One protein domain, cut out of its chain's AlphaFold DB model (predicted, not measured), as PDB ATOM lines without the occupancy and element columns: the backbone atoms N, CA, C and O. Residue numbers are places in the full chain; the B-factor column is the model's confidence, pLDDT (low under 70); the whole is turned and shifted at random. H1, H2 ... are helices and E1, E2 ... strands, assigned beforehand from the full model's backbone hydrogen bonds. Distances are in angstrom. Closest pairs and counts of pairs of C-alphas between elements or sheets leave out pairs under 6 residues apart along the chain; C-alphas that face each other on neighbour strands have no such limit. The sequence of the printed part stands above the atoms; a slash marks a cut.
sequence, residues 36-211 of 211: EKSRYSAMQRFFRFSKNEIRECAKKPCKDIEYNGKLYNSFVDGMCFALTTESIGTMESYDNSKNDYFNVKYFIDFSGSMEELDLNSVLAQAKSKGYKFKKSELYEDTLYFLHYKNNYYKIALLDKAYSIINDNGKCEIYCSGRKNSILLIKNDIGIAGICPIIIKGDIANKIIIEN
ATOM      1  N   GLU A  36     202.961 236.075 229.469       79.88
ATOM      2  CA  GLU A  36     202.599 236.146 228.043       79.88
ATOM      3  C   GLU A  36     203.475 237.150 227.263       79.88
ATOM      4  O   GLU A  36     203.927 236.871 226.151       79.88
ATOM      5  N   LYS A  37     203.815 238.296 227.868       84.19
ATOM      6  CA  LYS A  37     204.656 239.330 227.245       84.19
ATOM      7  C   LYS A  37     206.070 238.825 226.962       84.19
ATOM      8  O   LYS A  37     206.639 239.117 225.906       84.19
ATOM      9  N   SER A  38     206.649 238.067 227.885       88.75
ATOM     10  CA  SER A  38     207.964 237.452 227.700       88.75
ATOM     11  C   SER A  38     207.982 236.428 226.561       88.75
ATOM     12  O   SER A  38     208.923 236.413 225.762       88.75
ATOM     13  N   ARG A  39     206.925 235.610 226.456       92.75
ATOM     14  CA  ARG A  39     206.786 234.565 225.446       92.75
ATOM     15  C   ARG A  39     206.570 235.201 224.090       92.75
ATOM     16  O   ARG A  39     207.271 234.852 223.146       92.75
ATOM     17  N   TYR A  40     205.756 236.251 224.016       89.25
ATOM     18  CA  TYR A  40     205.632 237.080 222.822       89.25
ATOM     19  C   TYR A  40     206.974 237.700 222.391       89.25
ATOM     20  O   TYR A  40     207.347 237.656 221.217       89.25
ATOM     21  N   SER A  41     207.780 238.202 223.334       89.75
ATOM     22  CA  SER A  41     209.141 238.669 223.030       89.75
ATOM     23  C   SER A  41     210.051 237.538 222.522       89.75
ATOM     24  O   SER A  41     210.881 237.752 221.632       89.75
ATOM     25  N   ALA A  42     209.898 236.318 223.042       94.88
ATOM     26  CA  ALA A  42     210.607 235.141 222.548       94.88
ATOM     27  C   ALA A  42     210.171 234.762 221.121       94.88
ATOM     28  O   ALA A  42     211.037 234.491 220.287       94.88
ATOM     29  N   MET A  43     208.874 234.840 220.806       94.88
ATOM     30  CA  MET A  43     208.333 234.636 219.456       94.88
ATOM     31  C   MET A  43     208.953 235.619 218.458       94.88
ATOM     32  O   MET A  43     209.463 235.210 217.415       94.88
ATOM     33  N   GLN A  44     209.009 236.910 218.806       90.62
ATOM     34  CA  GLN A  44     209.669 237.933 217.986       90.62
ATOM     35  C   GLN A  44     211.169 237.653 217.815       90.62
ATOM     36  O   GLN A  44     211.737 237.837 216.736       90.62
ATOM     37  N   ARG A  45     211.832 237.176 218.876       93.75
ATOM     38  CA  ARG A  45     213.261 236.836 218.856       93.75
ATOM     39  C   ARG A  45     213.563 235.594 218.015       93.75
ATOM     40  O   ARG A  45     214.680 235.498 217.505       93.75
ATOM     41  N   PHE A  46     212.611 234.677 217.842       95.31
ATOM     42  CA  PHE A  46     212.827 233.389 217.180       95.31
ATOM     43  C   PHE A  46     213.451 233.553 215.785       95.31
ATOM     44  O   PHE A  46     214.469 232.934 215.477       95.31
ATOM     45  N   PHE A  47     212.939 234.469 214.965       91.31
ATOM     46  CA  PHE A  47     213.446 234.687 213.604       91.31
ATOM     47  C   PHE A  47     214.544 235.758 213.503       91.31
ATOM     48  O   PHE A  47     215.079 235.985 212.423       91.31
ATOM     49  N   ARG A  48     214.964 236.379 214.617       88.88
ATOM     50  CA  ARG A  48     215.888 237.537 214.630       88.88
ATOM     51  C   ARG A  48     217.185 237.320 213.848       88.88
ATOM     52  O   ARG A  48     217.736 238.263 213.291       88.88
ATOM     53  N   PHE A  49     217.701 236.094 213.852       85.62
ATOM     54  CA  PHE A  49     218.955 235.739 213.189       85.62
ATOM     55  C   PHE A  49     218.754 234.786 212.003       85.62
ATOM     56  O   PHE A  49     219.683 234.059 211.647       85.62
ATOM     57  N   SER A  50     217.559 234.741 211.404       80.88
ATOM     58  CA  SER A  50     217.327 233.983 210.170       80.88
ATOM     59  C   SER A  50     218.201 234.543 209.045       80.88
ATOM     60  O   SER A  50     218.240 235.756 208.838       80.88
ATOM     61  N   LYS A  51     218.908 233.680 208.310       72.12
ATOM     62  CA  LYS A  51     219.685 234.104 207.136       72.12
ATOM     63  C   LYS A  51     218.746 234.430 205.967       72.12
ATOM     64  O   LYS A  51     217.713 233.784 205.792       72.12
ATOM     65  N   ASN A  52     219.143 235.386 205.128       61.00
ATOM     66  CA  ASN A  52     218.339 235.843 203.987       61.00
ATOM     67  C   ASN A  52     218.045 234.733 202.964       61.00
ATOM     68  O   ASN A  52     216.978 234.737 202.361       61.00
ATOM     69  N   GLU A  53     218.936 233.754 202.823       69.62
ATOM     70  CA  GLU A  53     218.818 232.650 201.856       69.62
ATOM     71  C   GLU A  53     217.905 231.501 202.322       69.62
ATOM     72  O   GLU A  53     217.666 230.549 201.586       69.62
ATOM     73  N   ILE A  54     217.389 231.558 203.553       73.00
ATOM     74  CA  ILE A  54     216.555 230.485 204.104       73.00
ATOM     75  C   ILE A  54     215.120 230.582 203.557       73.00
ATOM     76  O   ILE A  54     214.608 231.677 203.294       73.00
ATOM     77  N   ARG A  55     214.467 229.417 203.415       81.81
ATOM     78  CA  ARG A  55     213.047 229.274 203.057       81.81
ATOM     79  C   ARG A  55     212.162 230.187 203.908       81.81
ATOM     80  O   ARG A  55     212.398 230.358 205.102       81.81
ATOM     81  N   GLU A  56     211.116 230.739 203.305       86.50
ATOM     82  CA  GLU A  56     210.224 231.695 203.973       86.50
ATOM     83  C   GLU A  56     209.547 231.112 205.229       86.50
ATOM     84  O   GLU A  56     209.377 231.826 206.217       86.50
ATOM     85  N   CYS A  57     209.280 229.800 205.258       85.44
ATOM     86  CA  CYS A  57     208.739 229.119 206.436       85.44
ATOM     87  C   CYS A  57     209.635 229.218 207.686       85.44
ATOM     88  O   CYS A  57     209.142 229.099 208.800       85.44
ATOM     89  N   ALA A  58     210.931 229.498 207.521       88.44
ATOM     90  CA  ALA A  58     211.874 229.708 208.619       88.44
ATOM     91  C   ALA A  58     212.170 231.193 208.902       88.44
ATOM     92  O   ALA A  58     213.187 231.533 209.513       88.44
ATOM     93  N   LYS A  59     211.276 232.085 208.458       90.00
ATOM     94  CA  LYS A  59     211.302 233.534 208.730       90.00
ATOM     95  C   LYS A  59     210.014 234.052 209.372       90.00
ATOM     96  O   LYS A  59     210.023 235.148 209.926       90.00
ATOM     97  N   LYS A  60     208.922 233.290 209.283       92.31
ATOM     98  CA  LYS A  60     207.594 233.658 209.784       92.31
ATOM     99  C   LYS A  60     206.959 232.466 210.506       92.31
ATOM    100  O   LYS A  60     207.192 231.323 210.097       92.31
ATOM    101  N   PRO A  61     206.160 232.700 211.559       95.25
ATOM    102  CA  PRO A  61     205.342 231.650 212.146       95.25
ATOM    103  C   PRO A  61     204.188 231.268 211.214       95.25
ATOM    104  O   PRO A  61     203.797 232.052 210.353       95.25
ATOM    105  N   CYS A  62     203.591 230.102 211.420       95.81
ATOM    106  CA  CYS A  62     202.354 229.695 210.758       95.81
ATOM    107  C   CYS A  62     201.232 229.526 211.776       95.81
ATOM    108  O   CYS A  62     201.456 228.942 212.834       95.81
ATOM    109  N   LYS A  63     200.038 230.025 211.454       93.88
ATOM    110  CA  LYS A  63     198.861 229.909 212.318       93.88
ATOM    111  C   LYS A  63     198.123 228.593 212.104       93.88
ATOM    112  O   LYS A  63     198.316 227.939 211.078       93.88
ATOM    113  N   ASP A  64     197.281 228.258 213.077       91.19
ATOM    114  CA  ASP A  64     196.220 227.248 212.981       91.19
ATOM    115  C   ASP A  64     196.703 225.851 212.557       91.19
ATOM    116  O   ASP A  64     196.024 225.102 211.857       91.19
ATOM    117  N   ILE A  65     197.895 225.468 213.019       91.94
ATOM    118  CA  ILE A  65     198.422 224.118 212.842       91.94
ATOM    119  C   ILE A  65     197.736 223.189 213.844       91.94
ATOM    120  O   ILE A  65     198.017 223.223 215.039       91.94
ATOM    121  N   GLU A  66     196.849 222.328 213.352       92.19
ATOM    122  CA  GLU A  66     196.139 221.362 214.192       92.19
ATOM    123  C   GLU A  66     197.040 220.194 214.622       92.19
ATOM    124  O   GLU A  66     197.533 219.446 213.786       92.19
ATOM    125  N   TYR A  67     197.226 219.951 215.911       92.06
ATOM    126  CA  TYR A  67     197.916 218.766 216.415       92.06
ATOM    127  C   TYR A  67     197.129 218.164 217.580       92.06
ATOM    128  O   TYR A  67     196.800 218.865 218.534       92.06
ATOM    129  N   ASN A  68     196.802 216.870 217.491       89.31
ATOM    130  CA  ASN A  68     195.974 216.148 218.468       89.31
ATOM    131  C   ASN A  68     194.681 216.902 218.858       89.31
ATOM    132  O   ASN A  68     194.353 217.013 220.039       89.31
ATOM    133  N   GLY A  69     193.967 217.453 217.869       90.06
ATOM    134  CA  GLY A  69     192.698 218.165 218.070       90.06
ATOM    135  C   GLY A  69     192.818 219.561 218.696       90.06
ATOM    136  O   GLY A  69     191.801 220.156 219.046       90.06
ATOM    137  N   LYS A  70     194.034 220.100 218.852       92.88
ATOM    138  CA  LYS A  70     194.287 221.477 219.304       92.88
ATOM    139  C   LYS A  70     194.955 222.291 218.201       92.88
ATOM    140  O   LYS A  70     195.798 221.771 217.476       92.88
ATOM    141  N   LEU A  71     194.606 223.572 218.094       93.75
ATOM    142  CA  LEU A  71     195.249 224.505 217.167       93.75
ATOM    143  C   LEU A  71     196.460 225.165 217.829       93.75
ATOM    144  O   LEU A  71     196.376 225.649 218.958       93.75
ATOM    145  N   TYR A  72     197.571 225.197 217.101       96.25
ATOM    146  CA  TYR A  72     198.822 225.812 217.523       96.25
ATOM    147  C   TYR A  72     199.326 226.808 216.484       96.25
ATOM    148  O   TYR A  72     199.140 226.643 215.279       96.25
ATOM    149  N   ASN A  73     200.075 227.795 216.957       96.12
ATOM    150  CA  ASN A  73     200.962 228.599 216.137       96.12
ATOM    151  C   ASN A  73     202.344 227.938 216.094       96.12
ATOM    152  O   ASN A  73     202.928 227.626 217.134       96.12
ATOM    153  N   SER A  74     202.864 227.714 214.889       97.12
ATOM    154  CA  SER A  74     204.113 226.998 214.644       97.12
ATOM    155  C   SER A  74     205.256 227.940 214.297       97.12
ATOM    156  O   SER A  74     205.114 228.832 213.468       97.12
ATOM    157  N   PHE A  75     206.418 227.669 214.880       97.19
ATOM    158  CA  PHE A  75     207.687 228.353 214.661       97.19
ATOM    159  C   PHE A  75     208.740 227.299 214.326       97.19
ATOM    160  O   PHE A  75     208.879 226.331 215.064       97.19
ATOM    161  N   VAL A  76     209.496 227.463 213.240       95.12
ATOM    162  CA  VAL A  76     210.545 226.505 212.842       95.12
ATOM    163  C   VAL A  76     211.717 227.223 212.188       95.12
ATOM    164  O   VAL A  76     211.519 228.214 211.497       95.12
ATOM    165  N   ASP A  77     212.947 226.759 212.404       89.75
ATOM    166  CA  ASP A  77     214.139 227.322 211.744       89.75
ATOM    167  C   ASP A  77     215.077 226.272 211.123       89.75
ATOM    168  O   ASP A  77     216.167 226.605 210.656       89.75
ATOM    169  N   GLY A  78     214.655 225.004 211.117       87.88
ATOM    170  CA  GLY A  78     215.425 223.859 210.625       87.88
ATOM    171  C   GLY A  78     216.307 223.180 211.680       87.88
ATOM    172  O   GLY A  78     216.685 222.029 211.484       87.88
ATOM    173  N   MET A  79     216.596 223.842 212.804       92.12
ATOM    174  CA  MET A  79     217.367 223.278 213.923       92.12
ATOM    175  C   MET A  79     216.534 223.129 215.199       92.12
ATOM    176  O   MET A  79     216.880 222.348 216.085       92.12
ATOM    177  N   CYS A  80     215.448 223.883 215.309       95.56
ATOM    178  CA  CYS A  80     214.469 223.765 216.370       95.56
ATOM    179  C   CYS A  80     213.077 224.172 215.876       95.56
ATOM    180  O   CYS A  80     212.921 224.811 214.826       95.56
ATOM    181  N   PHE A  81     212.066 223.810 216.655       97.31
ATOM    182  CA  PHE A  81     210.700 224.266 216.453       97.31
ATOM    183  C   PHE A  81     209.979 224.503 217.781       97.31
ATOM    184  O   PHE A  81     210.374 223.966 218.816       97.31
ATOM    185  N   ALA A  82     208.904 225.285 217.725       97.88
ATOM    186  CA  ALA A  82     207.935 225.441 218.801       97.88
ATOM    187  C   ALA A  82     206.510 225.481 218.229       97.88
ATOM    188  O   ALA A  82     206.258 226.124 217.212       97.88
ATOM    189  N   LEU A  83     205.588 224.805 218.899       97.62
ATOM    190  CA  LEU A  83     204.143 224.910 218.759       97.62
ATOM    191  C   LEU A  83     203.616 225.548 220.040       97.62
ATOM    192  O   LEU A  83     203.904 225.043 221.119       97.62
ATOM    193  N   THR A  84     202.851 226.628 219.940       96.69
ATOM    194  CA  THR A  84     202.258 227.313 221.100       96.69
ATOM    195  C   THR A  84     200.791 227.619 220.848       96.69
ATOM    196  O   THR A  84     200.413 227.942 219.722       96.69
ATOM    197  N   THR A  85     199.949 227.499 221.871       94.44
ATOM    198  CA  THR A  85     198.542 227.924 221.790       94.44
ATOM    199  C   THR A  85     198.384 229.436 221.931       94.44
ATOM    200  O   THR A  85     197.291 229.964 221.743       94.44
ATOM    201  N   GLU A  86     199.451 230.150 222.287       92.69
ATOM    202  CA  GLU A  86     199.406 231.597 222.451       92.69
ATOM    203  C   GLU A  86     199.299 232.340 221.128       92.69
ATOM    204  O   GLU A  86     199.828 231.914 220.099       92.69
ATOM    205  N   SER A  87     198.648 233.501 221.179       87.88
ATOM    206  CA  SER A  87     198.527 234.406 220.043       87.88
ATOM    207  C   SER A  87     199.894 234.911 219.582       87.88
ATOM    208  O   SER A  87     200.708 235.365 220.382       87.88
ATOM    209  N   ILE A  88     200.109 234.943 218.264       86.50
ATOM    210  CA  ILE A  88     201.274 235.616 217.665       86.50
ATOM    211  C   ILE A  88     201.080 237.137 217.528       86.50
ATOM    212  O   ILE A  88     201.859 237.800 216.843       86.50
ATOM    213  N   GLY A  89     200.020 237.697 218.120       85.69
ATOM    214  CA  GLY A  89     199.732 239.128 218.123       85.69
ATOM    215  C   GLY A  89     199.696 239.727 216.716       85.69
ATOM    216  O   GLY A  89     198.915 239.309 215.861       85.69
ATOM    217  N   THR A  90     200.563 240.713 216.483       79.88
ATOM    218  CA  THR A  90     200.664 241.452 215.214       79.88
ATOM    219  C   THR A  90     201.745 240.908 214.277       79.88
ATOM    220  O   THR A  90     202.082 241.567 213.296       79.88
ATOM    221  N   MET A  91     202.353 239.758 214.586       87.38
ATOM    222  CA  MET A  91     203.370 239.158 213.722       87.38
ATOM    223  C   MET A  91     202.756 238.725 212.388       87.38
ATOM    224  O   MET A  91     201.664 238.154 212.341       87.38
ATOM    225  N   GLU A  92     203.488 238.961 211.301       89.69
ATOM    226  CA  GLU A  92     203.117 238.447 209.986       89.69
ATOM    227  C   GLU A  92     203.212 236.916 209.989       89.69
ATOM    228  O   GLU A  92     204.258 236.357 210.323       89.69
ATOM    229  N   SER A  93     202.124 236.237 209.625       91.44
ATOM    230  CA  SER A  93     202.101 234.783 209.481       91.44
ATOM    231  C   SER A  93     202.444 234.351 208.063       91.44
ATOM    232  O   SER A  93     202.179 235.059 207.096       91.44
ATOM    233  N   TYR A  94     202.995 233.152 207.948       94.25
ATOM    234  CA  TYR A  94     203.212 232.477 206.685       94.25
ATOM    235  C   TYR A  94     201.891 232.251 205.937       94.25
ATOM    236  O   TYR A  94     200.891 231.860 206.542       94.25
ATOM    237  N   ASP A  95     201.909 232.481 204.625       91.62
ATOM    238  CA  ASP A  95     200.767 232.271 203.739       91.62
ATOM    239  C   ASP A  95     200.854 230.892 203.069       91.62
ATOM    240  O   ASP A  95     201.689 230.660 202.192       91.62
ATOM    241  N   ASN A  96     199.957 229.989 203.473       90.19
ATOM    242  CA  ASN A  96     199.863 228.641 202.908       90.19
ATOM    243  C   ASN A  96     199.182 228.592 201.528       90.19
ATOM    244  O   ASN A  96     199.066 227.516 200.953       90.19
ATOM    245  N   SER A  97     198.719 229.716 200.963       88.69
ATOM    246  CA  SER A  97     198.016 229.722 199.669       88.69
ATOM    247  C   SER A  97     198.894 229.297 198.486       88.69
ATOM    248  O   SER A  97     198.381 228.815 197.476       88.69
ATOM    249  N   LYS A  98     200.217 229.487 198.598       83.44
ATOM    250  CA  LYS A  98     201.183 229.205 197.522       83.44
ATOM    251  C   LYS A  98     201.983 227.931 197.742       83.44
ATOM    252  O   LYS A  98     202.280 227.236 196.778       83.44
ATOM    253  N   ASN A  99     202.403 227.679 198.976       87.19
ATOM    254  CA  ASN A  99     203.177 226.506 199.370       87.19
ATOM    255  C   ASN A  99     202.799 226.135 200.799       87.19
ATOM    256  O   ASN A  99     202.489 227.019 201.591       87.19
ATOM    257  N   ASP A 100     202.911 224.856 201.141       89.44
ATOM    258  CA  ASP A 100     202.645 224.407 202.501       89.44
ATOM    259  C   ASP A 100     203.765 224.828 203.459       89.44
ATOM    260  O   ASP A 100     204.964 224.709 203.167       89.44
ATOM    261  N   TYR A 101     203.373 225.273 204.651       91.56
ATOM    262  CA  TYR A 101     204.298 225.450 205.756       91.56
ATOM    263  C   TYR A 101     204.935 224.117 206.148       91.56
ATOM    264  O   TYR A 101     204.392 223.029 205.949       91.56
ATOM    265  N   PHE A 102     206.113 224.199 206.756       89.81
ATOM    266  CA  PHE A 102     206.830 223.009 207.178       89.81
ATOM    267  C   PHE A 102     206.045 222.250 208.256       89.81
ATOM    268  O   PHE A 102     205.777 222.770 209.341       89.81
ATOM    269  N   ASN A 103     205.699 220.997 207.965       87.31
ATOM    270  CA  ASN A 103     204.894 220.178 208.859       87.31
ATOM    271  C   ASN A 103     205.754 219.571 209.981       87.31
ATOM    272  O   ASN A 103     206.344 218.499 209.831       87.31
ATOM    273  N   VAL A 104     205.803 220.257 211.127       89.69
ATOM    274  CA  VAL A 104     206.571 219.817 212.305       89.69
ATOM    275  C   VAL A 104     205.988 218.576 212.991       89.69
ATOM    276  O   VAL A 104     206.693 217.937 213.765       89.69
ATOM    277  N   LYS A 105     204.740 218.180 212.693       86.94
ATOM    278  CA  LYS A 105     204.072 217.041 213.355       86.94
ATOM    279  C   LYS A 105     204.819 215.726 213.140       86.94
ATOM    280  O   LYS A 105     204.846 214.894 214.035       86.94
ATOM    281  N   TYR A 106     205.480 215.569 211.990       86.06
ATOM    282  CA  TYR A 106     206.294 214.390 211.679       86.06
ATOM    283  C   TYR A 106     207.552 214.253 212.552       86.06
ATOM    284  O   TYR A 106     208.183 213.201 212.541       86.06
ATOM    285  N   PHE A 107     207.921 215.295 213.301       87.19
ATOM    286  CA  PHE A 107     209.057 215.289 214.225       87.19
ATOM    287  C   PHE A 107     208.641 215.099 215.686       87.19
ATOM    288  O   PHE A 107     209.509 215.007 216.553       87.19
ATOM    289  N   ILE A 108     207.337 215.072 215.974       91.25
ATOM    290  CA  ILE A 108     206.822 214.939 217.333       91.25
ATOM    291  C   ILE A 108     206.519 213.468 217.598       91.25
ATOM    292  O   ILE A 108     205.549 212.917 217.081       91.25
ATOM    293  N   ASP A 109     207.345 212.854 218.438       88.12
ATOM    294  CA  ASP A 109     207.197 211.477 218.891       88.12
ATOM    295  C   ASP A 109     207.373 211.396 220.414       88.12
ATOM    296  O   ASP A 109     208.478 211.513 220.945       88.12
ATOM    297  N   PHE A 110     206.261 211.184 221.117       89.06
ATOM    298  CA  PHE A 110     206.226 211.042 222.575       89.06
ATOM    299  C   PHE A 110     206.341 209.583 223.046       89.06
ATOM    300  O   PHE A 110     206.106 209.302 224.217       89.06
ATOM    301  N   SER A 111     206.708 208.641 222.170       82.69
ATOM    302  CA  SER A 111     206.877 207.225 222.533       82.69
ATOM    303  C   SER A 111     208.139 206.930 223.361       82.69
ATOM    304  O   SER A 111     208.313 205.816 223.856       82.69
ATOM    305  N   GLY A 112     209.035 207.911 223.511       74.06
ATOM    306  CA  GLY A 112     210.241 207.801 224.329       74.06
ATOM    307  C   GLY A 112     209.974 207.854 225.837       74.06
ATOM    308  O   GLY A 112     208.874 208.149 226.293       74.06
ATOM    309  N   SER A 113     211.024 207.617 226.629       83.62
ATOM    310  CA  SER A 113     210.983 207.844 228.079       83.62
ATOM    311  C   SER A 113     210.670 209.311 228.384       83.62
ATOM    312  O   SER A 113     211.338 210.192 227.825       83.62
ATOM    313  N   MET A 114     209.705 209.529 229.275       91.69
ATOM    314  CA  MET A 114     209.295 210.838 229.774       91.69
ATOM    315  C   MET A 114     209.947 211.112 231.127       91.69
ATOM    316  O   MET A 114     209.918 210.256 232.012       91.69
ATOM    317  N   GLU A 115     210.517 212.304 231.276       93.50
ATOM    318  CA  GLU A 115     211.056 212.815 232.535       93.50
ATOM    319  C   GLU A 115     210.562 214.243 232.770       93.50
ATOM    320  O   GLU A 115     210.446 215.028 231.829       93.50
ATOM    321  N   GLU A 116     210.289 214.602 234.021       94.62
ATOM    322  CA  GLU A 116     209.993 215.988 234.380       94.62
ATOM    323  C   GLU A 116     211.278 216.736 234.714       94.62
ATOM    324  O   GLU A 116     212.010 216.362 235.633       94.62
ATOM    325  N   LEU A 117     211.515 217.846 234.018       92.75
ATOM    326  CA  LEU A 117     212.743 218.615 234.169       92.75
ATOM    327  C   LEU A 117     212.445 220.107 234.284       92.75
ATOM    328  O   LEU A 117     211.570 220.649 233.608       92.75
ATOM    329  N   ASP A 118     213.201 220.781 235.145       92.31
ATOM    330  CA  ASP A 118     213.190 222.237 235.242       92.31
ATOM    331  C   ASP A 118     214.234 222.831 234.285       92.31
ATOM    332  O   ASP A 118     215.409 223.018 234.616       92.31
ATOM    333  N   LEU A 119     213.796 223.139 233.064       93.94
ATOM    334  CA  LEU A 119     214.661 223.741 232.049       93.94
ATOM    335  C   LEU A 119     215.072 225.178 232.389       93.94
ATOM    336  O   LEU A 119     216.041 225.691 231.818       93.94
ATOM    337  N   ASN A 120     214.393 225.847 233.325       92.25
ATOM    338  CA  ASN A 120     214.843 227.152 233.793       92.25
ATOM    339  C   ASN A 120     216.133 227.025 234.599       92.25
ATOM    340  O   ASN A 120     216.997 227.896 234.475       92.25
ATOM    341  N   SER A 121     216.304 225.932 235.349       91.44
ATOM    342  CA  SER A 121     217.543 225.648 236.076       91.44
ATOM    343  C   SER A 121     218.701 225.455 235.098       91.44
ATOM    344  O   SER A 121     219.738 226.100 235.239       91.44
ATOM    345  N   VAL A 122     218.490 224.688 234.022       93.62
ATOM    346  CA  VAL A 122     219.480 224.505 232.942       93.62
ATOM    347  C   VAL A 122     219.896 225.846 232.330       93.62
ATOM    348  O   VAL A 122     221.086 226.147 232.211       93.62
ATOM    349  N   LEU A 123     218.925 226.692 231.969       94.06
ATOM    350  CA  LEU A 123     219.212 228.010 231.397       94.06
ATOM    351  C   LEU A 123     219.900 228.948 232.399       94.06
ATOM    352  O   LEU A 123     220.743 229.751 231.997       94.06
ATOM    353  N   ALA A 124     219.567 228.873 233.688       90.19
ATOM    354  CA  ALA A 124     220.213 229.675 234.721       90.19
ATOM    355  C   ALA A 124     221.661 229.243 234.968       90.19
ATOM    356  O   ALA A 124     222.526 230.111 235.057       90.19
ATOM    357  N   GLN A 125     221.944 227.938 234.981       92.19
ATOM    358  CA  GLN A 125     223.309 227.411 235.058       92.19
ATOM    359  C   GLN A 125     224.147 227.850 233.855       92.19
ATOM    360  O   GLN A 125     225.286 228.286 234.003       92.19
ATOM    361  N   ALA A 126     223.586 227.813 232.643       93.81
ATOM    362  CA  ALA A 126     224.288 228.344 231.479       93.81
ATOM    363  C   ALA A 126     224.595 229.843 231.648       93.81
ATOM    364  O   ALA A 126     225.714 230.286 231.380       93.81
ATOM    365  N   LYS A 127     223.620 230.635 232.121       92.62
ATOM    366  CA  LYS A 127     223.785 232.078 232.366       92.62
ATOM    367  C   LYS A 127     224.807 232.379 233.463       92.62
ATOM    368  O   LYS A 127     225.577 233.319 233.284       92.62
ATOM    369  N   SER A 128     224.864 231.595 234.545       88.88
ATOM    370  CA  SER A 128     225.874 231.767 235.602       88.88
ATOM    371  C   SER A 128     227.288 231.530 235.078       88.88
ATOM    372  O   SER A 128     228.218 232.230 235.473       88.88
ATOM    373  N   LYS A 129     227.434 230.635 234.093       91.06
ATOM    374  CA  LYS A 129     228.688 230.392 233.368       91.06
ATOM    375  C   LYS A 129     228.986 231.406 232.254       91.06
ATOM    376  O   LYS A 129     229.995 231.261 231.576       91.06
ATOM    377  N   GLY A 130     228.150 232.433 232.071       92.25
ATOM    378  CA  GLY A 130     228.385 233.537 231.132       92.25
ATOM    379  C   GLY A 130     227.609 233.468 229.812       92.25
ATOM    380  O   GLY A 130     227.854 234.288 228.919       92.25
ATOM    381  N   TYR A 131     226.668 232.530 229.663       94.94
ATOM    382  CA  TYR A 131     225.845 232.413 228.459       94.94
ATOM    383  C   TYR A 131     225.044 233.692 228.180       94.94
ATOM    384  O   TYR A 131     224.388 234.257 229.059       94.94
ATOM    385  N   LYS A 132     225.036 234.111 226.909       93.19
ATOM    386  CA  LYS A 132     224.173 235.175 226.381       93.19
ATOM    387  C   LYS A 132     223.618 234.758 225.025       93.19
ATOM    388  O   LYS A 132     224.365 234.274 224.177       93.19
ATOM    389  N   PHE A 133     222.335 235.021 224.791       92.31
ATOM    390  CA  PHE A 133     221.707 234.759 223.498       92.31
ATOM    391  C   PHE A 133     222.268 235.698 222.415       92.31
ATOM    392  O   PHE A 133     221.974 236.895 222.396       92.31
ATOM    393  N   LYS A 134     223.080 235.159 221.503       93.00
ATOM    394  CA  LYS A 134     223.726 235.888 220.398       93.00
ATOM    395  C   LYS A 134     223.833 235.000 219.156       93.00
ATOM    396  O   LYS A 134     223.795 233.777 219.259       93.00
ATOM    397  N   LYS A 135     224.010 235.617 217.984       90.81
ATOM    398  CA  LYS A 135     224.090 234.923 216.685       90.81
ATOM    399  C   LYS A 135     225.166 233.825 216.644       90.81
ATOM    400  O   LYS A 135     224.908 232.760 216.086       90.81
ATOM    401  N   SER A 136     226.330 234.047 217.260       91.25
ATOM    402  CA  SER A 136     227.423 233.066 217.242       91.25
ATOM    403  C   SER A 136     227.097 231.774 218.000       91.25
ATOM    404  O   SER A 136     227.493 230.697 217.562       91.25
ATOM    405  N   GLU A 137     226.257 231.834 219.042       92.56
ATOM    406  CA  GLU A 137     225.778 230.631 219.743       92.56
ATOM    407  C   GLU A 137     224.786 229.802 218.909       92.56
ATOM    408  O   GLU A 137     224.507 228.654 219.246       92.56
ATOM    409  N   LEU A 138     224.254 230.344 217.808       88.56
ATOM    410  CA  LEU A 138     223.360 229.613 216.906       88.56
ATOM    411  C   LEU A 138     224.118 228.940 215.756       88.56
ATOM    412  O   LEU A 138     223.822 227.787 215.434       88.56
ATOM    413  N   TYR A 139     225.115 229.603 215.159       82.62
ATOM    414  CA  TYR A 139     225.684 229.162 213.871       82.62
ATOM    415  C   TYR A 139     227.202 229.004 213.820       82.62
ATOM    416  O   TYR A 139     227.678 228.191 213.033       82.62
ATOM    417  N   GLU A 140     227.943 229.788 214.595       79.88
ATOM    418  CA  GLU A 140     229.396 229.927 214.462       79.88
ATOM    419  C   GLU A 140     230.057 229.177 215.630       79.88
ATOM    420  O   GLU A 140     229.908 227.959 215.764       79.88
ATOM    421  N   ASP A 141     230.704 229.912 216.530       82.38
ATOM    422  CA  ASP A 141     231.441 229.393 217.675       82.38
ATOM    423  C   ASP A 141     230.528 229.153 218.875       82.38
ATOM    424  O   ASP A 141     230.632 229.814 219.906       82.38
ATOM    425  N   THR A 142     229.604 228.200 218.750       91.06
ATOM    426  CA  THR A 142     228.776 227.803 219.894       91.06
ATOM    427  C   THR A 142     229.663 227.271 221.018       91.06
ATOM    428  O   THR A 142     230.489 226.374 220.798       91.06
ATOM    429  N   LEU A 143     229.498 227.835 222.212       94.31
ATOM    430  CA  LEU A 143     230.274 227.481 223.399       94.31
ATOM    431  C   LEU A 143     229.445 226.683 224.400       94.31
ATOM    432  O   LEU A 143     230.001 225.814 225.064       94.31
ATOM    433  N   TYR A 144     228.143 226.956 224.490       96.31
ATOM    434  CA  TYR A 144     227.283 226.408 225.536       96.31
ATOM    435  C   TYR A 144     226.389 225.291 225.004       96.31
ATOM    436  O   TYR A 144     225.561 225.500 224.106       96.31
ATOM    437  N   PHE A 145     226.509 224.117 225.616       96.62
ATOM    438  CA  PHE A 145     225.741 222.931 225.260       96.62
ATOM    439  C   PHE A 145     225.080 222.319 226.490       96.62
ATOM    440  O   PHE A 145     225.635 222.335 227.582       96.62
ATOM    441  N   LEU A 146     223.891 221.768 226.284       96.44
ATOM    442  CA  LEU A 146     223.264 220.814 227.183       96.44
ATOM    443  C   LEU A 146     223.681 219.420 226.723       96.44
ATOM    444  O   LEU A 146     223.452 219.076 225.560       96.44
ATOM    445  N   HIS A 147     224.271 218.641 227.614       95.12
ATOM    446  CA  HIS A 147     224.393 217.205 227.447       95.12
ATOM    447  C   HIS A 147     223.230 216.550 228.187       95.12
ATOM    448  O   HIS A 147     223.021 216.811 229.367       95.12
ATOM    449  N   TYR A 148     222.434 215.780 227.451       93.44
ATOM    450  CA  TYR A 148     221.288 215.061 227.993       93.44
ATOM    451  C   TYR A 148     221.245 213.668 227.376       93.44
ATOM    452  O   TYR A 148     221.151 213.510 226.147       93.44
ATOM    453  N   LYS A 149     221.324 212.648 228.231       90.38
ATOM    454  CA  LYS A 149     221.504 211.243 227.831       90.38
ATOM    455  C   LYS A 149     222.750 211.076 226.948       90.38
ATOM    456  O   LYS A 149     223.853 211.314 227.405       90.38
ATOM    457  N   ASN A 150     222.582 210.665 225.688       90.88
ATOM    458  CA  ASN A 150     223.682 210.412 224.745       90.88
ATOM    459  C   ASN A 150     223.818 211.509 223.671       90.88
ATOM    460  O   ASN A 150     224.361 211.253 222.591       90.88
ATOM    461  N   ASN A 151     223.255 212.699 223.903       94.06
ATOM    462  CA  ASN A 151     223.157 213.757 222.900       94.06
ATOM    463  C   ASN A 151     223.554 215.124 223.450       94.06
ATOM    464  O   ASN A 151     223.355 215.428 224.624       94.06
ATOM    465  N   TYR A 152     224.046 215.972 222.547       95.56
ATOM    466  CA  TYR A 152     224.347 217.369 222.826       95.56
ATOM    467  C   TYR A 152     223.369 218.278 222.094       95.56
ATOM    468  O   TYR A 152     223.078 218.083 220.911       95.56
ATOM    469  N   TYR A 153     222.914 219.317 222.783       96.31
ATOM    470  CA  TYR A 153     221.994 220.322 222.270       96.31
ATOM    471  C   TYR A 153     222.575 221.709 222.520       96.31
ATOM    472  O   TYR A 153     223.116 221.984 223.589       96.31
ATOM    473  N   LYS A 154     222.470 222.620 221.550       96.50
ATOM    474  CA  LYS A 154     222.908 224.006 221.765       96.50
ATOM    475  C   LYS A 154     221.983 224.678 222.774       96.50
ATOM    476  O   LYS A 154     220.777 224.744 222.531       96.50
ATOM    477  N   ILE A 155     222.538 225.286 223.824       97.44
ATOM    478  CA  ILE A 155     221.742 226.068 224.785       97.44
ATOM    479  C   ILE A 155     220.993 227.204 224.079       97.44
ATOM    480  O   ILE A 155     219.865 227.512 224.439       97.44
ATOM    481  N   ALA A 156     221.563 227.791 223.022       96.44
ATOM    482  CA  ALA A 156     220.868 228.827 222.263       96.44
ATOM    483  C   ALA A 156     219.648 228.328 221.481       96.44
ATOM    484  O   ALA A 156     218.695 229.088 221.342       96.44
ATOM    485  N   LEU A 157     219.641 227.081 221.000       96.88
ATOM    486  CA  LEU A 157     218.441 226.508 220.381       96.88
ATOM    487  C   LEU A 157     217.387 226.190 221.445       96.88
ATOM    488  O   LEU A 157     216.209 226.470 221.233       96.88
ATOM    489  N   LEU A 158     217.826 225.694 222.606       97.38
ATOM    490  CA  LEU A 158     216.962 225.490 223.763       97.38
ATOM    491  C   LEU A 158     216.294 226.802 224.200       97.38
ATOM    492  O   LEU A 158     215.072 226.873 224.203       97.38
ATOM    493  N   ASP A 159     217.066 227.856 224.493       96.62
ATOM    494  CA  ASP A 159     216.538 229.183 224.861       96.62
ATOM    495  C   ASP A 159     215.587 229.708 223.777       96.62
ATOM    496  O   ASP A 159     214.492 230.173 224.085       96.62
ATOM    497  N   LYS A 160     215.958 229.570 222.498       96.38
ATOM    498  CA  LYS A 160     215.152 230.032 221.364       96.38
ATOM    499  C   LYS A 160     213.750 229.418 221.334       96.38
ATOM    500  O   LYS A 160     212.789 230.169 221.198       96.38
ATOM    501  N   ALA A 161     213.632 228.093 221.414       97.56
ATOM    502  CA  ALA A 161     212.345 227.414 221.265       97.56
ATOM    503  C   ALA A 161     211.589 227.278 222.595       97.56
ATOM    504  O   ALA A 161     210.407 227.605 222.655       97.56
ATOM    505  N   TYR A 162     212.260 226.870 223.679       97.25
ATOM    506  CA  TYR A 162     211.610 226.690 224.982       97.25
ATOM    507  C   TYR A 162     211.070 228.010 225.540       97.25
ATOM    508  O   TYR A 162     209.999 228.017 226.137       97.25
ATOM    509  N   SER A 163     211.738 229.147 225.302       96.31
ATOM    510  CA  SER A 163     211.241 230.448 225.778       96.31
ATOM    511  C   SER A 163     209.876 230.845 225.201       96.31
ATOM    512  O   SER A 163     209.219 231.686 225.802       96.31
ATOM    513  N   ILE A 164     209.436 230.265 224.074       97.19
ATOM    514  CA  ILE A 164     208.089 230.498 223.516       97.19
ATOM    515  C   ILE A 164     207.014 229.785 224.338       97.19
ATOM    516  O   ILE A 164     205.902 230.285 224.440       97.19
ATOM    517  N   ILE A 165     207.334 228.630 224.921       96.56
ATOM    518  CA  ILE A 165     206.378 227.808 225.673       96.56
ATOM    519  C   ILE A 165     206.615 227.876 227.183       96.56
ATOM    520  O   ILE A 165     206.044 227.100 227.927       96.56
ATOM    521  N   ASN A 166     207.480 228.763 227.668       94.94
ATOM    522  CA  ASN A 166     207.907 228.750 229.062       94.94
ATOM    523  C   ASN A 166     206.824 229.291 230.012       94.94
ATOM    524  O   ASN A 166     206.480 230.474 229.970       94.94
ATOM    525  N   ASP A 167     206.331 228.428 230.895       89.81
ATOM    526  CA  ASP A 167     205.331 228.712 231.931       89.81
ATOM    527  C   ASP A 167     205.934 228.867 233.338       89.81
ATOM    528  O   ASP A 167     205.197 229.014 234.310       89.81
ATOM    529  N   ASN A 168     207.267 228.862 233.463       86.25
ATOM    530  CA  ASN A 168     208.029 228.786 234.721       86.25
ATOM    531  C   ASN A 168     207.863 227.480 235.510       86.25
ATOM    532  O   ASN A 168     208.436 227.355 236.594       86.25
ATOM    533  N   GLY A 169     207.112 226.517 234.984       87.44
ATOM    534  CA  GLY A 169     206.948 225.202 235.573       87.44
ATOM    535  C   GLY A 169     208.054 224.235 235.165       87.44
ATOM    536  O   GLY A 169     208.947 224.540 234.365       87.44
ATOM    537  N   LYS A 170     207.959 223.025 235.716       91.50
ATOM    538  CA  LYS A 170     208.610 221.862 235.117       91.50
ATOM    539  C   LYS A 170     207.894 221.512 233.820       91.50
ATOM    540  O   LYS A 170     206.696 221.739 233.685       91.50
ATOM    541  N   CYS A 171     208.624 220.919 232.892       93.81
ATOM    542  CA  CYS A 171     208.075 220.433 231.636       93.81
ATOM    543  C   CYS A 171     208.369 218.947 231.460       93.81
ATOM    544  O   CYS A 171     209.378 218.436 231.950       93.81
ATOM    545  N   GLU A 172     207.502 218.281 230.705       96.50
ATOM    546  CA  GLU A 172     207.713 216.914 230.256       96.50
ATOM    547  C   GLU A 172     208.781 216.912 229.155       96.50
ATOM    548  O   GLU A 172     208.639 217.576 228.123       96.50
ATOM    549  N   ILE A 173     209.852 216.154 229.363       95.56
ATOM    550  CA  ILE A 173     210.929 215.951 228.401       95.56
ATOM    551  C   ILE A 173     210.821 214.550 227.819       95.56
ATOM    552  O   ILE A 173     210.862 213.560 228.547       95.56
ATOM    553  N   TYR A 174     210.777 214.466 226.494       94.75
ATOM    554  CA  TYR A 174     210.788 213.214 225.753       94.75
ATOM    555  C   TYR A 174     212.050 213.146 224.898       94.75
ATOM    556  O   TYR A 174     212.329 214.012 224.066       94.75
ATOM    557  N   CYS A 175     212.838 212.099 225.112       89.62
ATOM    558  CA  CYS A 175     214.039 211.818 224.335       89.62
ATOM    559  C   CYS A 175     214.261 210.310 224.319       89.62
ATOM    560  O   CYS A 175     214.315 209.681 225.378       89.62
ATOM    561  N   SER A 176     214.419 209.721 223.131       86.06
ATOM    562  CA  SER A 176     214.596 208.269 222.986       86.06
ATOM    563  C   SER A 176     215.934 207.754 223.529       86.06
ATOM    564  O   SER A 176     216.142 206.544 223.589       86.06
ATOM    565  N   GLY A 177     216.870 208.649 223.872       81.56
ATOM    566  CA  GLY A 177     218.215 208.305 224.345       81.56
ATOM    567  C   GLY A 177     219.131 207.725 223.261       81.56
ATOM    568  O   GLY A 177     220.314 207.492 223.513       81.56
ATOM    569  N   ARG A 178     218.617 207.511 222.043       87.44
ATOM    570  CA  ARG A 178     219.410 207.099 220.883       87.44
ATOM    571  C   ARG A 178     220.265 208.266 220.403       87.44
ATOM    572  O   ARG A 178     219.891 209.428 220.540       87.44
ATOM    573  N   LYS A 179     221.407 207.955 219.793       87.12
ATOM    574  CA  LYS A 179     222.246 208.975 219.162       87.12
ATOM    575  C   LYS A 179     221.443 209.718 218.090       87.12
ATOM    576  O   LYS A 179     220.751 209.094 217.291       87.12
ATOM    577  N   ASN A 180     221.590 211.035 218.062       87.88
ATOM    578  CA  ASN A 180     220.876 211.957 217.188       87.88
ATOM    579  C   ASN A 180     219.347 211.981 217.401       87.88
ATOM    580  O   ASN A 180     218.602 212.239 216.458       87.88
ATOM    581  N   SER A 181     218.870 211.791 218.633       91.44
ATOM    582  CA  SER A 181     217.454 211.996 218.965       91.44
ATOM    583  C   SER A 181     217.113 213.463 219.240       91.44
ATOM    584  O   SER A 181     217.863 214.179 219.907       91.44
ATOM    585  N   ILE A 182     215.949 213.907 218.764       93.88
ATOM    586  CA  ILE A 182     215.383 215.223 219.093       93.88
ATOM    587  C   ILE A 182     215.048 215.266 220.588       93.88
ATOM    588  O   ILE A 182     214.553 214.284 221.142       93.88
ATOM    589  N   LEU A 183     215.332 216.400 221.229       95.75
ATOM    590  CA  LEU A 183     214.832 216.707 222.565       95.75
ATOM    591  C   LEU A 183     213.459 217.357 222.417       95.75
ATOM    592  O   LEU A 183     213.375 218.493 221.947       95.75
ATOM    593  N   LEU A 184     212.402 216.637 222.778       97.25
ATOM    594  CA  LEU A 184     211.040 217.157 222.785       97.25
ATOM    595  C   LEU A 184     210.679 217.623 224.191       97.25
ATOM    596  O   LEU A 184     210.972 216.954 225.175       97.25
ATOM    597  N   ILE A 185     210.048 218.785 224.264       97.25
ATOM    598  CA  ILE A 185     209.676 219.482 225.489       97.25
ATOM    599  C   ILE A 185     208.189 219.780 225.380       97.25
ATOM    600  O   ILE A 185     207.757 220.306 224.354       97.25
ATOM    601  N   LYS A 186     207.410 219.469 226.407       96.62
ATOM    602  CA  LYS A 186     205.965 219.679 226.409       96.62
ATOM    603  C   LYS A 186     205.490 220.218 227.754       96.62
ATOM    604  O   LYS A 186     205.945 219.780 228.806       96.62
ATOM    605  N   ASN A 187     204.559 221.161 227.695       94.94
ATOM    606  CA  ASN A 187     203.773 221.637 228.830       94.94
ATOM    607  C   ASN A 187     202.395 222.118 228.346       94.94
ATOM    608  O   ASN A 187     202.006 221.862 227.202       94.94
ATOM    609  N   ASP A 188     201.656 222.810 229.210       92.25
ATOM    610  CA  ASP A 188     200.296 223.266 228.908       92.25
ATOM    611  C   ASP A 188     200.241 224.353 227.828       92.25
ATOM    612  O   ASP A 188     199.235 224.472 227.127       92.25
ATOM    613  N   ILE A 189     201.326 225.117 227.655       93.38
ATOM    614  CA  ILE A 189     201.420 226.179 226.645       93.38
ATOM    615  C   ILE A 189     201.700 225.593 225.261       93.38
ATOM    616  O   ILE A 189     201.216 226.105 224.245       93.38
ATOM    617  N   GLY A 190     202.502 224.531 225.188       95.88
ATOM    618  CA  GLY A 190     202.932 224.039 223.895       95.88
ATOM    619  C   GLY A 190     203.963 222.926 223.894       95.88
ATOM    620  O   GLY A 190     204.187 222.218 224.874       95.88
ATOM    621  N   ILE A 191     204.571 222.761 222.722       97.75
ATOM    622  CA  ILE A 191     205.565 221.733 222.419       97.75
ATOM    623  C   ILE A 191     206.769 222.415 221.776       97.75
ATOM    624  O   ILE A 191     206.610 223.174 220.829       97.75
ATOM    625  N   ALA A 192     207.980 222.122 222.231       98.00
ATOM    626  CA  ALA A 192     209.214 222.546 221.581       98.00
ATOM    627  C   ALA A 192     210.073 221.332 221.226       98.00
ATOM    628  O   ALA A 192     210.054 220.320 221.921       98.00
ATOM    629  N   GLY A 193     210.835 221.435 220.142       97.31
ATOM    630  CA  GLY A 193     211.752 220.391 219.702       97.31
ATOM    631  C   GLY A 193     213.112 220.962 219.344       97.31
ATOM    632  O   GLY A 193     213.201 221.932 218.589       97.31
ATOM    633  N   ILE A 194     214.174 220.360 219.878       97.31
ATOM    634  CA  ILE A 194     215.561 220.769 219.633       97.31
ATOM    635  C   ILE A 194     216.309 219.642 218.928       97.31
ATOM    636  O   ILE A 194     216.420 218.532 219.456       97.31
ATOM    637  N   CYS A 195     216.857 219.925 217.745       95.00
ATOM    638  CA  CYS A 195     217.703 218.965 217.053       95.00
ATOM    639  C   CYS A 195     219.035 218.788 217.803       95.00
ATOM    640  O   CYS A 195     219.638 219.773 218.249       95.00
ATOM    641  N   PRO A 196     219.526 217.546 217.916       94.81
ATOM    642  CA  PRO A 196     220.832 217.271 218.483       94.81
ATOM    643  C   PRO A 196     221.923 217.718 217.519       94.81
ATOM    644  O   PRO A 196     221.712 217.883 216.313       94.81
ATOM    645  N   ILE A 197     223.123 217.874 218.052       92.94
ATOM    646  CA  ILE A 197     224.295 218.239 217.277       92.94
ATOM    647  C   ILE A 197     225.480 217.352 217.627       92.94
ATOM    648  O   ILE A 197     225.648 216.885 218.750       92.94
ATOM    649  N   ILE A 198     226.343 217.173 216.635       89.69
ATOM    650  CA  ILE A 198     227.654 216.573 216.832       89.69
ATOM    651  C   ILE A 198     228.622 217.719 217.109       89.69
ATOM    652  O   ILE A 198     228.822 218.583 216.248       89.69
ATOM    653  N   ILE A 199     229.208 217.738 218.305       87.00
ATOM    654  CA  ILE A 199     230.253 218.704 218.642       87.00
ATOM    655  C   ILE A 199     231.483 218.376 217.792       87.00
ATOM    656  O   ILE A 199     231.996 217.259 217.819       87.00
ATOM    657  N   LYS A 200     231.923 219.351 216.994       80.25
ATOM    658  CA  LYS A 200     233.164 219.273 216.218       80.25
ATOM    659  C   LYS A 200     234.289 219.957 216.995       80.25
ATOM    660  O   LYS A 200     234.055 220.998 217.609       80.25
ATOM    661  N   GLY A 201     235.501 219.419 216.888       75.88
ATOM    662  CA  GLY A 201     236.686 219.954 217.564       75.88
ATOM    663  C   GLY A 201     236.816 219.484 219.012       75.88
ATOM    664  O   GLY A 201     236.202 218.495 219.406       75.88
ATOM    665  N   ASP A 202     237.644 220.188 219.782       76.81
ATOM    666  CA  ASP A 202     237.936 219.837 221.170       76.81
ATOM    667  C   ASP A 202     236.777 220.212 222.108       76.81
ATOM    668  O   ASP A 202     236.425 221.389 222.257       76.81
ATOM    669  N   ILE A 203     236.189 219.194 222.739       82.25
ATOM    670  CA  ILE A 203     235.107 219.328 223.721       82.25
ATOM    671  C   ILE A 203     235.594 220.085 224.966       82.25
ATOM    672  O   ILE A 203     234.797 220.790 225.580       82.25
ATOM    673  N   ALA A 204     236.889 220.029 225.302       82.75
ATOM    674  CA  ALA A 204     237.450 220.689 226.484       82.75
ATOM    675  C   ALA A 204     237.292 222.219 226.464       82.75
ATOM    676  O   ALA A 204     237.227 222.849 227.517       82.75
ATOM    677  N   ASN A 205     237.166 222.821 225.277       86.06
ATOM    678  CA  ASN A 205     236.945 224.262 225.117       86.06
ATOM    679  C   ASN A 205     235.457 224.656 225.142       86.06
ATOM    680  O   ASN A 205     235.114 225.806 224.854       86.06
ATOM    681  N   LYS A 206     234.555 223.706 225.405       90.19
ATOM    682  CA  LYS A 206     233.106 223.920 225.436       90.19
ATOM    683  C   LYS A 206     232.588 223.882 226.868       90.19
ATOM    684  O   LYS A 206     233.115 223.186 227.728       90.19
ATOM    685  N   ILE A 207     231.517 224.628 227.117       91.31
ATOM    686  CA  ILE A 207     230.822 224.643 228.400       91.31
ATOM    687  C   ILE A 207     229.630 223.705 228.290       91.31
ATOM    688  O   ILE A 207     228.657 223.999 227.591       91.31
ATOM    689  N   ILE A 208     229.724 222.578 228.990       93.69
ATOM    690  CA  ILE A 208     228.675 221.566 229.036       93.69
ATOM    691  C   ILE A 208     227.877 221.721 230.334       93.69
ATOM    692  O   ILE A 208     228.439 221.853 231.427       93.69
ATOM    693  N   ILE A 209     226.557 221.773 230.191       93.38
ATOM    694  CA  ILE A 209     225.591 221.640 231.275       93.38
ATOM    695  C   ILE A 209     225.091 220.200 231.229       93.38
ATOM    696  O   ILE A 209     224.553 219.787 230.205       93.38
ATOM    697  N   GLU A 210     225.304 219.452 232.306       91.25
ATOM    698  CA  GLU A 210     224.897 218.047 232.420       91.25
ATOM    699  C   GLU A 210     223.477 217.953 232.991       91.25
ATOM    700  O   GLU A 210     223.133 218.693 233.922       91.25
ATOM    701  N   ASN A 211     222.656 217.059 232.434       82.62
ATOM    702  CA  ASN A 211     221.356 216.676 232.985       82.62
ATOM    703  C   ASN A 211     221.013 215.221 232.656       82.62
ATOM    704  O   ASN A 211     221.294 214.786 231.513       82.62
TER     705      ASN A 211
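This is residues 36 to 211 of the 211 residues of an uncharacterized protein of uncultured Ruminococcus sp (UniProt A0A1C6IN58). What does the model look like? A strongly twisted sheet of seven strands has helix H5 lying along its inner strands E3 and E9 on one face, and a small sheet of three strands sits at the first-residue end of H5, where E6 runs straight into the helix. H1 packs on H5, and H3 lies over one face of the small sheet. What is it made of? There are 176 residues printed, with five named helices and ten named strands in the order H1 E1 E2 E3 H2 E4 H3 H4 E5 E6 H5 E7 E8 E9 E10, a mixed class. The large sheet, E1 E2 E3 E9 E8 E7 E4, is antiparallel and the small one, E6 E5 E10, is mixed; the whole is compact, with a radius of gyration of the C-alphas of 15.5 A and spans of 48 by 35 by 30 A.

Where are the large sheet's strands? They are E1, residues 62 to 67, E2, 70 to 76 and 18.2 A long, E3, 80 to 84, E9, 190 to 194, E8, 183 to 186, E7, 171 to 174, and E4, 114 to 117. Where are the other elements? The small sheet has E6, residues 151 to 154, E5, 144 to 148, and E10, 207 to 210, which ends at C-alpha 210 at (224.897, 218.047, 232.420). The helices are H1, residues 36 to 46 and 15.2 A long, from C-alpha 36 at (202.599, 236.146, 228.043), H2, 104 to 107, H3, 119 to 128 and 14.2 A, H4, 136 to 139, and H5, 155 to 165 and 15.5 A.

How are the strands joined? E1 E2 E3 and E7 E8 E9 are meanders, each strand the antiparallel neighbour of the one before; N 65 and O 72 are 2.8 A apart, N 75 and O 82 2.8 A, and N 185 and O 192 2.8 A. E3 and E9 are antiparallel with N 83 and O 191 at 2.7 A, E7 and E4 with N 173 and O 115 at 2.8 A, E6 and E5 with N 153 and O 146 at 2.8 A, while E5 and E10 are parallel with N 147 and O 209 at 2.8 A. How do the helices stand? H5 makes two layers with the large sheet, a helix on one face, at a height of 8.0 A; H1 touches it at a steep tilt of 43 degrees, the closest C-alphas, of Arg 39 and Ile 164, being 4.7 A apart. H4 touches H5, with the C-alphas of Glu 137 and Ala 156 closest at 5.8 A, H2 only grazes the large sheet, and H3 is on the small sheet at a height of 9.5 A, on the same face as H5. Every O i to N i+4 pair is within hydrogen-bond range in H1 and H3, 5 of 7 are in H5, and H2 and H4 are too short for one.

How far does it reach? The two C-alphas farthest apart, those of Ser 97 and Ala 204, are 48.5 A apart. Is anything missing or uncertain? The printed part has no cut; the links H1 to E1, E3 to H2 and E9 to E10 are long, with 15, 19 and 12 residues. The mean pLDDT of the printed part is 90.7, and residues 52 to 53 are under 70.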